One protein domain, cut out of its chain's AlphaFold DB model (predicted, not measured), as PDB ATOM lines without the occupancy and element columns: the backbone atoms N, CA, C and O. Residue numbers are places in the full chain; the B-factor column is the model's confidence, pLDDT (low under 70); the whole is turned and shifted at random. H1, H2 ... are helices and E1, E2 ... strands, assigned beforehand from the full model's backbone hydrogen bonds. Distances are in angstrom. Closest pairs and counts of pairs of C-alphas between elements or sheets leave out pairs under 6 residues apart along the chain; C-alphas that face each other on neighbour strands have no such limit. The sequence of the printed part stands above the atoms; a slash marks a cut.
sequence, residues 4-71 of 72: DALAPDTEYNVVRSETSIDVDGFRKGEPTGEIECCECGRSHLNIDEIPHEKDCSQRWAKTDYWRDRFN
ATOM      1  N   ASP A   4     -51.548  -0.064  -7.221       94.62
ATOM      2  CA  ASP A   4     -51.519  -0.847  -5.986       94.62
ATOM      3  C   ASP A   4     -50.868  -2.219  -6.224       94.62
ATOM      4  O   ASP A   4     -51.153  -2.878  -7.228       94.62
ATOM      5  N   ALA A   5     -49.996  -2.651  -5.311       95.62
ATOM      6  CA  ALA A   5     -49.403  -3.989  -5.341       95.62
ATOM      7  C   ALA A   5     -50.453  -5.099  -5.182       95.62
ATOM      8  O   ALA A   5     -50.226  -6.213  -5.616       95.62
ATOM      9  N   LEU A   6     -51.619  -4.815  -4.608       95.62
ATOM     10  CA  LEU A   6     -52.733  -5.753  -4.459       95.62
ATOM     11  C   LEU A   6     -53.890  -5.450  -5.424       95.62
ATOM     12  O   LEU A   6     -54.995  -5.968  -5.248       95.62
ATOM     13  N   ALA A   7     -53.669  -4.603  -6.438       95.44
ATOM     14  CA  ALA A   7     -54.661  -4.378  -7.483       95.44
ATOM     15  C   ALA A   7     -54.937  -5.690  -8.248       95.44
ATOM     16  O   ALA A   7     -54.015  -6.478  -8.457       95.44
ATOM     17  N   PRO A   8     -56.180  -5.930  -8.707       94.31
ATOM     18  CA  PRO A   8     -56.564  -7.189  -9.356       94.31
ATOM     19  C   PRO A   8     -55.813  -7.470 -10.662       94.31
ATOM     20  O   PRO A   8     -55.851  -8.585 -11.167       94.31
ATOM     21  N   ASP A   9     -55.186  -6.451 -11.230       93.00
ATOM     22  CA  ASP A   9     -54.453  -6.487 -12.483       93.00
ATOM     23  C   ASP A   9     -52.923  -6.471 -12.274       93.00
ATOM     24  O   ASP A   9     -52.169  -6.474 -13.251       93.00
ATOM     25  N   THR A  10     -52.459  -6.454 -11.020       96.19
ATOM     26  CA  THR A  10     -51.056  -6.647 -10.642       96.19
ATOM     27  C   THR A  10     -50.828  -8.125 -10.326       96.19
ATOM     28  O   THR A  10     -51.341  -8.638  -9.333       96.19
ATOM     29  N   GLU A  11     -50.051  -8.818 -11.155       97.19
ATOM     30  CA  GLU A  11     -49.897 -10.273 -11.059       97.19
ATOM     31  C   GLU A  11     -48.504 -10.683 -10.566       97.19
ATOM     32  O   GLU A  11     -47.477 -10.098 -10.946       97.19
ATOM     33  N   TYR A  12     -48.480 -11.721  -9.727       98.06
ATOM     34  CA  TYR A  12     -47.265 -12.301  -9.161       98.06
ATOM     35  C   TYR A  12     -47.338 -13.825  -9.100       98.06
ATOM     36  O   TYR A  12     -48.408 -14.400  -8.885       98.06
ATOM     37  N   ASN A  13     -46.174 -14.462  -9.170       98.19
ATOM     38  CA  ASN A  13     -45.990 -15.878  -8.894       98.19
ATOM     39  C   ASN A  13     -45.313 -16.068  -7.536       98.19
ATOM     40  O   ASN A  13     -44.320 -15.415  -7.222       98.19
ATOM     41  N   VAL A  14     -45.815 -17.014  -6.740       98.06
ATOM     42  CA  VAL A  14     -45.073 -17.520  -5.578       98.06
ATOM     43  C   VAL A  14     -44.053 -18.525  -6.089       98.06
ATOM     44  O   VAL A  14     -44.436 -19.581  -6.604       98.06
ATOM     45  N   VAL A  15     -42.769 -18.209  -5.944       98.06
ATOM     46  CA  VAL A  15     -41.690 -19.083  -6.402       98.06
ATOM     47  C   VAL A  15     -41.678 -20.351  -5.549       98.06
ATOM     48  O   VAL A  15     -41.807 -20.314  -4.320       98.06
ATOM     49  N   ARG A  16     -41.561 -21.499  -6.216       98.06
ATOM     50  CA  ARG A  16     -41.502 -22.819  -5.587       98.06
ATOM     51  C   ARG A  16     -40.148 -23.454  -5.851       98.06
ATOM     52  O   ARG A  16     -39.585 -23.273  -6.926       98.06
ATOM     53  N   SER A  17     -39.640 -24.194  -4.872       97.50
ATOM     54  CA  SER A  17     -38.373 -24.905  -5.021       97.50
ATOM     55  C   SER A  17     -38.492 -25.979  -6.099       97.50
ATOM     56  O   SER A  17     -39.387 -26.824  -6.065       97.50
ATOM     57  N   GLU A  18     -37.555 -25.979  -7.040       96.75
ATOM     58  CA  GLU A  18     -37.425 -27.036  -8.043       96.75
ATOM     59  C   GLU A  18     -36.316 -28.040  -7.709       96.75
ATOM     60  O   GLU A  18     -36.170 -29.047  -8.415       96.75
ATOM     61  N   THR A  19     -35.574 -27.799  -6.625       94.94
ATOM     62  CA  THR A  19     -34.423 -28.603  -6.210       94.94
ATOM     63  C   THR A  19     -34.747 -29.486  -5.000       94.94
ATOM     64  O   THR A  19     -35.892 -29.575  -4.556       94.94
ATOM     65  N   SER A  20     -33.760 -30.255  -4.546       93.31
ATOM     66  CA  SER A  20     -33.893 -31.115  -3.372       93.31
ATOM     67  C   SER A  20     -33.606 -30.326  -2.091       93.31
ATOM     68  O   SER A  20     -32.832 -29.373  -2.099       93.31
ATOM     69  N   ILE A  21     -34.170 -30.785  -0.970       95.00
ATOM     70  CA  ILE A  21     -34.077 -30.112   0.339       95.00
ATOM     71  C   ILE A  21     -32.646 -29.885   0.839       95.00
ATOM     72  O   ILE A  21     -32.399 -28.966   1.610       95.00
ATOM     73  N   ASP A  22     -31.694 -30.701   0.405       95.94
ATOM     74  CA  ASP A  22     -30.277 -30.569   0.732       95.94
ATOM     75  C   ASP A  22     -29.572 -29.417  -0.005       95.94
ATOM     76  O   ASP A  22     -28.473 -29.036   0.396       95.94
ATOM     77  N   VAL A  23     -30.187 -28.851  -1.049       94.88
ATOM     78  CA  VAL A  23     -29.610 -27.773  -1.865       94.88
ATOM     79  C   VAL A  23     -30.057 -26.398  -1.379       94.88
ATOM     80  O   VAL A  23     -29.216 -25.536  -1.132       94.88
ATOM     81  N   ASP A  24     -31.366 -26.184  -1.245       89.94
ATOM     82  CA  ASP A  24     -31.953 -24.873  -0.934       89.94
ATOM     83  C   ASP A  24     -32.715 -24.836   0.402       89.94
ATOM     84  O   ASP A  24     -33.182 -23.777   0.817       89.94
ATOM     85  N   GLY A  25     -32.805 -25.968   1.109       95.38
ATOM     86  CA  GLY A  25     -33.509 -26.072   2.386       95.38
ATOM     87  C   GLY A  25     -35.023 -26.276   2.273       95.38
ATOM     88  O   GLY A  25     -35.680 -26.384   3.310       95.38
ATOM     89  N   PHE A  26     -35.581 -26.383   1.062       96.69
ATOM     90  CA  PHE A  26     -37.012 -26.570   0.816       96.69
ATOM     91  C   PHE A  26     -37.296 -27.939   0.201       96.69
ATOM     92  O   PHE A  26     -36.522 -28.468  -0.596       96.69
ATOM     93  N   ARG A  27     -38.440 -28.556   0.518       96.81
ATOM     94  CA  ARG A  27     -38.854 -29.720  -0.279       96.81
ATOM     95  C   ARG A  27     -39.240 -29.247  -1.676       96.81
ATOM     96  O   ARG A  27     -39.880 -28.209  -1.827       96.81
ATOM     97  N   LYS A  28     -38.940 -30.060  -2.691       97.00
ATOM     98  CA  LYS A  28     -39.375 -29.791  -4.065       97.00
ATOM     99  C   LYS A  28     -40.880 -29.489  -4.106       97.00
ATOM    100  O   LYS A  28     -41.696 -30.278  -3.625       97.00
ATOM    101  N   GLY A  29     -41.231 -28.349  -4.689       96.50
ATOM    102  CA  GLY A  29     -42.584 -27.812  -4.800       96.50
ATOM    103  C   GLY A  29     -43.026 -26.915  -3.637       96.50
ATOM    104  O   GLY A  29     -44.091 -26.296  -3.736       96.50
ATOM    105  N   GLU A  30     -42.257 -26.808  -2.550       97.88
ATOM    106  CA  GLU A  30     -42.575 -25.900  -1.444       97.88
ATOM    107  C   GLU A  30     -42.332 -24.433  -1.838       97.88
ATOM    108  O   GLU A  30     -41.394 -24.146  -2.586       97.88
ATOM    109  N   PRO A  31     -43.172 -23.493  -1.362       97.56
ATOM    110  CA  PRO A  31     -42.920 -22.065  -1.520       97.56
ATOM    111  C   PRO A  31     -41.590 -21.659  -0.882       97.56
ATOM    112  O   PRO A  31     -41.348 -21.979   0.281       97.56
ATOM    113  N   THR A  32     -40.771 -20.905  -1.611       96.75
ATOM    114  CA  THR A  32     -39.471 -20.421  -1.113       96.75
ATOM    115  C   THR A  32     -39.592 -19.134  -0.293       96.75
ATOM    116  O   THR A  32     -38.660 -18.741   0.403       96.75
ATOM    117  N   GLY A  33     -40.745 -18.463  -0.378       96.38
ATOM    118  CA  GLY A  33     -40.965 -17.121   0.162       96.38
ATOM    119  C   GLY A  33     -40.617 -16.002  -0.821       96.38
ATOM    120  O   GLY A  33     -40.998 -14.859  -0.582       96.38
ATOM    121  N   GLU A  34     -39.960 -16.309  -1.943       97.81
ATOM    122  CA  GLU A  34     -39.800 -15.342  -3.026       97.81
ATOM    123  C   GLU A  34     -41.108 -15.146  -3.792       97.81
ATOM    124  O   GLU A  34     -41.840 -16.094  -4.098       97.81
ATOM    125  N   ILE A  35     -41.368 -13.888  -4.131       98.31
ATOM    126  CA  ILE A  35     -42.468 -13.465  -4.982       98.31
ATOM    127  C   ILE A  35     -41.882 -12.869  -6.256       98.31
ATOM    128  O   ILE A  35     -41.059 -11.956  -6.203       98.31
ATOM    129  N   GLU A  36     -42.308 -13.395  -7.396       98.62
ATOM    130  CA  GLU A  36     -41.856 -13.005  -8.728       98.62
ATOM    131  C   GLU A  36     -42.937 -12.193  -9.443       98.62
ATOM    132  O   GLU A  36     -44.115 -12.542  -9.419       98.62
ATOM    133  N   CYS A  37     -42.548 -11.105 -10.103       98.38
ATOM    134  CA  CYS A  37     -43.438 -10.350 -10.977       98.38
ATOM    135  C   CYS A  37     -43.719 -11.120 -12.275       98.38
ATOM    136  O   CYS A  37     -42.788 -11.414 -13.025       98.38
ATOM    137  N   CYS A  38     -44.999 -11.341 -12.598       98.31
ATOM    138  CA  CYS A  38     -45.402 -12.044 -13.822       98.31
ATOM    139  C   CYS A  38     -45.029 -11.302 -15.119       98.31
ATOM    140  O   CYS A  38     -44.942 -11.924 -16.173       98.31
ATOM    141  N   GLU A  39     -44.816  -9.984 -15.061       97.56
ATOM    142  CA  GLU A  39     -44.503  -9.174 -16.241       97.56
ATOM    143  C   GLU A  39     -43.008  -9.178 -16.578       97.56
ATOM    144  O   GLU A  39     -42.632  -9.403 -17.726       97.56
ATOM    145  N   CYS A  40     -42.149  -8.905 -15.593       98.25
ATOM    146  CA  CYS A  40     -40.717  -8.699 -15.831       98.25
ATOM    147  C   CYS A  40     -39.813  -9.783 -15.228       98.25
ATOM    148  O   CYS A  40     -38.594  -9.655 -15.303       98.25
ATOM    149  N   GLY A  41     -40.378 -10.800 -14.565       98.19
ATOM    150  CA  GLY A  41     -39.641 -11.948 -14.016       98.19
ATOM    151  C   GLY A  41     -38.658 -11.622 -12.886       98.19
ATOM    152  O   GLY A  41     -37.834 -12.452 -12.518       98.19
ATOM    153  N   ARG A  42     -38.686 -10.401 -12.335       98.38
ATOM    154  CA  ARG A  42     -37.865 -10.034 -11.170       98.38
ATOM    155  C   ARG A  42     -38.557 -10.521  -9.905       98.38
ATOM    156  O   ARG A  42     -39.775 -10.374  -9.793       98.38
ATOM    157  N   SER A  43     -37.785 -11.035  -8.951       98.31
ATOM    158  CA  SER A  43     -38.289 -11.517  -7.666       98.31
ATOM    159  C   SER A  43     -37.657 -10.798  -6.476       98.31
ATOM    160  O   SER A  43     -36.586 -10.190  -6.575       98.31
ATOM    161  N   HIS A  44     -38.360 -10.843  -5.347       98.25
ATOM    162  CA  HIS A  44     -37.849 -10.486  -4.027       98.25
ATOM    163  C   HIS A  44     -38.673 -11.208  -2.950       98.25
ATOM    164  O   HIS A  44     -39.746 -11.736  -3.228       98.25
ATOM    165  N   LEU A  45     -38.218 -11.196  -1.697       97.25
ATOM    166  CA  LEU A  45     -38.970 -11.755  -0.558       97.25
ATOM    167  C   LEU A  45     -40.171 -10.888  -0.126       97.25
ATOM    168  O   LEU A  45     -40.894 -11.236   0.804       97.25
ATOM    169  N   ASN A  46     -40.365  -9.737  -0.770       95.94
ATOM    170  CA  ASN A  46     -41.406  -8.769  -0.454       95.94
ATOM    171  C   ASN A  46     -41.902  -8.116  -1.750       95.94
ATOM    172  O   ASN A  46     -41.100  -7.571  -2.509       95.94
ATOM    173  N   ILE A  47     -43.218  -8.149  -1.984       95.75
ATOM    174  CA  ILE A  47     -43.857  -7.577  -3.180       95.75
ATOM    175  C   ILE A  47     -43.573  -6.082  -3.342       95.75
ATOM    176  O   ILE A  47     -43.410  -5.598  -4.461       95.75
ATOM    177  N   ASP A  48     -43.436  -5.364  -2.226       96.06
ATOM    178  CA  ASP A  48     -43.168  -3.928  -2.204       96.06
ATOM    179  C   ASP A  48     -41.706  -3.584  -2.495       96.06
ATOM    180  O   ASP A  48     -41.363  -2.413  -2.633       96.06
ATOM    181  N   GLU A  49     -40.827  -4.569  -2.643       96.06
ATOM    182  CA  GLU A  49     -39.387  -4.356  -2.831       96.06
ATOM    183  C   GLU A  49     -38.846  -5.056  -4.078       96.06
ATOM    184  O   GLU A  49     -37.638  -5.070  -4.303       96.06
ATOM    185  N   ILE A  50     -39.727  -5.594  -4.930       97.44
ATOM    186  CA  ILE A  50     -39.308  -6.221  -6.184       97.44
ATOM    187  C   ILE A  50     -38.515  -5.204  -7.029       97.44
ATOM    188  O   ILE A  50     -39.037  -4.129  -7.359       97.44
ATOM    189  N   PRO A  51     -37.265  -5.526  -7.419       97.25
ATOM    190  CA  PRO A  51     -36.416  -4.649  -8.215       97.25
ATOM    191  C   PRO A  51     -36.806  -4.747  -9.695       97.25
ATOM    192  O   PRO A  51     -36.075  -5.299 -10.518       97.25
ATOM    193  N   HIS A  52     -37.997  -4.250 -10.023       97.50
ATOM    194  CA  HIS A  52     -38.570  -4.333 -11.361       97.50
ATOM    195  C   HIS A  52     -37.667  -3.729 -12.442       97.50
ATOM    196  O   HIS A  52     -36.967  -2.730 -12.234       97.50
ATOM    197  N   GLU A  53     -37.763  -4.300 -13.643       97.88
ATOM    198  CA  GLU A  53     -37.130  -3.731 -14.827       97.88
ATOM    199  C   GLU A  53     -37.698  -2.352 -15.153       97.88
ATOM    200  O   GLU A  53     -38.843  -2.039 -14.828       97.88
ATOM    201  N   LYS A  54     -36.887  -1.513 -15.808       96.38
ATOM    202  CA  LYS A  54     -37.211  -0.104 -16.057       96.38
ATOM    203  C   LYS A  54     -38.546   0.088 -16.784       96.38
ATOM    204  O   LYS A  54     -39.266   1.028 -16.453       96.38
ATOM    205  N   ASP A  55     -38.856  -0.809 -17.715       96.69
ATOM    206  CA  ASP A  55     -40.010  -0.696 -18.607       96.69
ATOM    207  C   ASP A  55     -41.204  -1.559 -18.151       96.69
ATOM    208  O   ASP A  55     -42.198  -1.658 -18.861       96.69
ATOM    209  N   CYS A  56     -41.136  -2.151 -16.952       96.56
ATOM    210  CA  CYS A  56     -42.230  -2.926 -16.369       96.56
ATOM    211  C   CYS A  56     -43.384  -2.011 -15.932       96.56
ATOM    212  O   CYS A  56     -43.200  -1.068 -15.159       96.56
ATOM    213  N   SER A  57     -44.601  -2.319 -16.372       95.19
ATOM    214  CA  SER A  57     -45.826  -1.624 -15.973       95.19
ATOM    215  C   SER A  57     -46.100  -1.730 -14.466       95.19
ATOM    216  O   SER A  57     -46.602  -0.783 -13.859       95.19
ATOM    217  N   GLN A  58     -45.697  -2.837 -13.831       95.25
ATOM    218  CA  GLN A  58     -45.772  -3.044 -12.381       95.25
ATOM    219  C   GLN A  58     -44.619  -2.391 -11.595       95.25
ATOM    220  O   GLN A  58     -44.605  -2.485 -10.371       95.25
ATOM    221  N   ARG A  59     -43.679  -1.675 -12.237       95.44
ATOM    222  CA  ARG A  59     -42.452  -1.156 -11.595       95.44
ATOM    223  C   ARG A  59     -42.674  -0.320 -10.336       95.44
ATOM    224  O   ARG A  59     -41.845  -0.333  -9.427       95.44
ATOM    225  N   TRP A  60     -43.778   0.415 -10.299       94.31
ATOM    226  CA  TRP A  60     -44.150   1.287  -9.186       94.31
ATOM    227  C   TRP A  60     -45.351   0.762  -8.395       94.31
ATOM    228  O   TRP A  60     -46.011   1.544  -7.705       94.31
ATOM    229  N   ALA A  61     -45.665  -0.530  -8.536       95.75
ATOM    230  CA  ALA A  61     -46.690  -1.188  -7.747       95.75
ATOM    231  C   ALA A  61     -46.208  -1.300  -6.297       95.75
ATOM    232  O   ALA A  61     -45.140  -1.862  -6.042       95.75
ATOM    233  N   LYS A  62     -46.967  -0.704  -5.374       95.88
ATOM    234  CA  LYS A  62     -46.710  -0.705  -3.925       95.88
ATOM    235  C   LYS A  62     -48.027  -0.819  -3.159       95.88
ATOM    236  O   LYS A  62     -49.069  -0.439  -3.689       95.88
ATOM    237  N   THR A  63     -47.995  -1.321  -1.935       95.31
ATOM    238  CA  THR A  63     -49.108  -1.239  -0.988       95.31
ATOM    239  C   THR A  63     -49.237   0.180  -0.431       95.31
ATOM    240  O   THR A  63     -48.265   0.945  -0.407       95.31
ATOM    241  N   ASP A  64     -50.427   0.542   0.055       93.62
ATOM    242  CA  ASP A  64     -50.651   1.836   0.717       93.62
ATOM    243  C   ASP A  64     -49.715   2.048   1.909       93.62
ATOM    244  O   ASP A  64     -49.097   3.102   2.032       93.62
ATOM    245  N   TYR A  65     -49.526   1.014   2.734       92.75
ATOM    246  CA  TYR A  65     -48.603   1.072   3.867       92.75
ATOM    247  C   TYR A  65     -47.184   1.461   3.435       92.75
ATOM    248  O   TYR A  65     -46.542   2.289   4.084       92.75
ATOM    249  N   TRP A  66     -46.688   0.866   2.347       94.50
ATOM    250  CA  TRP A  66     -45.346   1.144   1.857       94.50
ATOM    251  C   TRP A  66     -45.223   2.566   1.313       94.50
ATOM    252  O   TRP A  66     -44.282   3.278   1.668       94.50
ATOM    253  N   ARG A  67     -46.199   3.005   0.506       91.88
ATOM    254  CA  ARG A  67     -46.264   4.385  -0.004       91.88
ATOM    255  C   ARG A  67     -46.254   5.402   1.134       91.88
ATOM    256  O   ARG A  67     -45.473   6.345   1.107       91.88
ATOM    257  N   ASP A  68     -47.058   5.181   2.167       93.12
ATOM    258  CA  ASP A  68     -47.174   6.113   3.290       93.12
ATOM    259  C   ASP A  68     -45.885   6.230   4.118       93.12
ATOM    260  O   ASP A  68     -45.628   7.269   4.729       93.12
ATOM    261  N   ARG A  69     -45.074   5.166   4.176       92.88
ATOM    262  CA  ARG A  69     -43.893   5.087   5.053       92.88
ATOM    263  C   ARG A  69     -42.564   5.350   4.367       92.88
ATOM    264  O   ARG A  69     -41.631   5.767   5.048       92.88
ATOM    265  N   PHE A  70     -42.478   5.090   3.070       87.81
ATOM    266  CA  PHE A  70     -41.214   5.064   2.336       87.81
ATOM    267  C   PHE A  70     -41.270   5.870   1.036       87.81
ATOM    268  O   PHE A  70     -40.475   5.615   0.136       87.81
ATOM    269  N   ASN A  71     -42.210   6.814   0.915       69.69
ATOM    270  CA  ASN A  71     -42.244   7.742  -0.214       69.69
ATOM    271  C   ASN A  71     -40.925   8.534  -0.306       69.69
ATOM    272  O   ASN A  71     -40.679   9.415   0.519       69.69
TER     273      ASN A  71
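AT A GLANCE: This is residues 4 to 71 of the 72 residues of an uncharacterized protein of Halostagnicola kamekurae (UniProt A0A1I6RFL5). A model with little regular structure: a two-stranded antiparallel ribbon, E1 and E2, has short helix H1 in the turn at one end, and loops at its other end lead to H2 at the far end. The 68 printed residues have two named strands and two named helices, in the order E1, H1, E2, H2; the class is mixed, with 23 residues in named elements. The whole is elongated, 40 by 24 by 21 A, and only just loose, close to compact, with a radius of gyration of the C-alphas of 13.6 A.

HOW THE PARTS SIT: E1, residues 12 to 16, and E2, residues 31 to 37, are antiparallel at 148 degrees, with N 13 and O 36 2.8 A apart, within hydrogen-bond range. Residues 35 to 36 of E2 also pair antiparallel with residues 43 to 44. H1, residues 21 to 24, and H2, residues 64 to 70, are apart. Every O i to N i+4 pair of H2 is within hydrogen-bond range; H1 is too short for one.

IN THESE COORDINATES: C-alpha 12 begins E1 at (-47.265, -12.301, -9.161). E2 is 15.1 A long and H2 10.1 A, E1 12.5 A and H1 5.8 A. H2 ends with C-alpha 70 at (-41.214, 5.064, 2.336).

THE WHOLE: The C-alphas farthest apart, of Asp 22 and Asp 68, are 40.5 A apart. The printed part has no cut. The link from E2 to H2 is long, 26 residues. Residue 71 is under pLDDT 70.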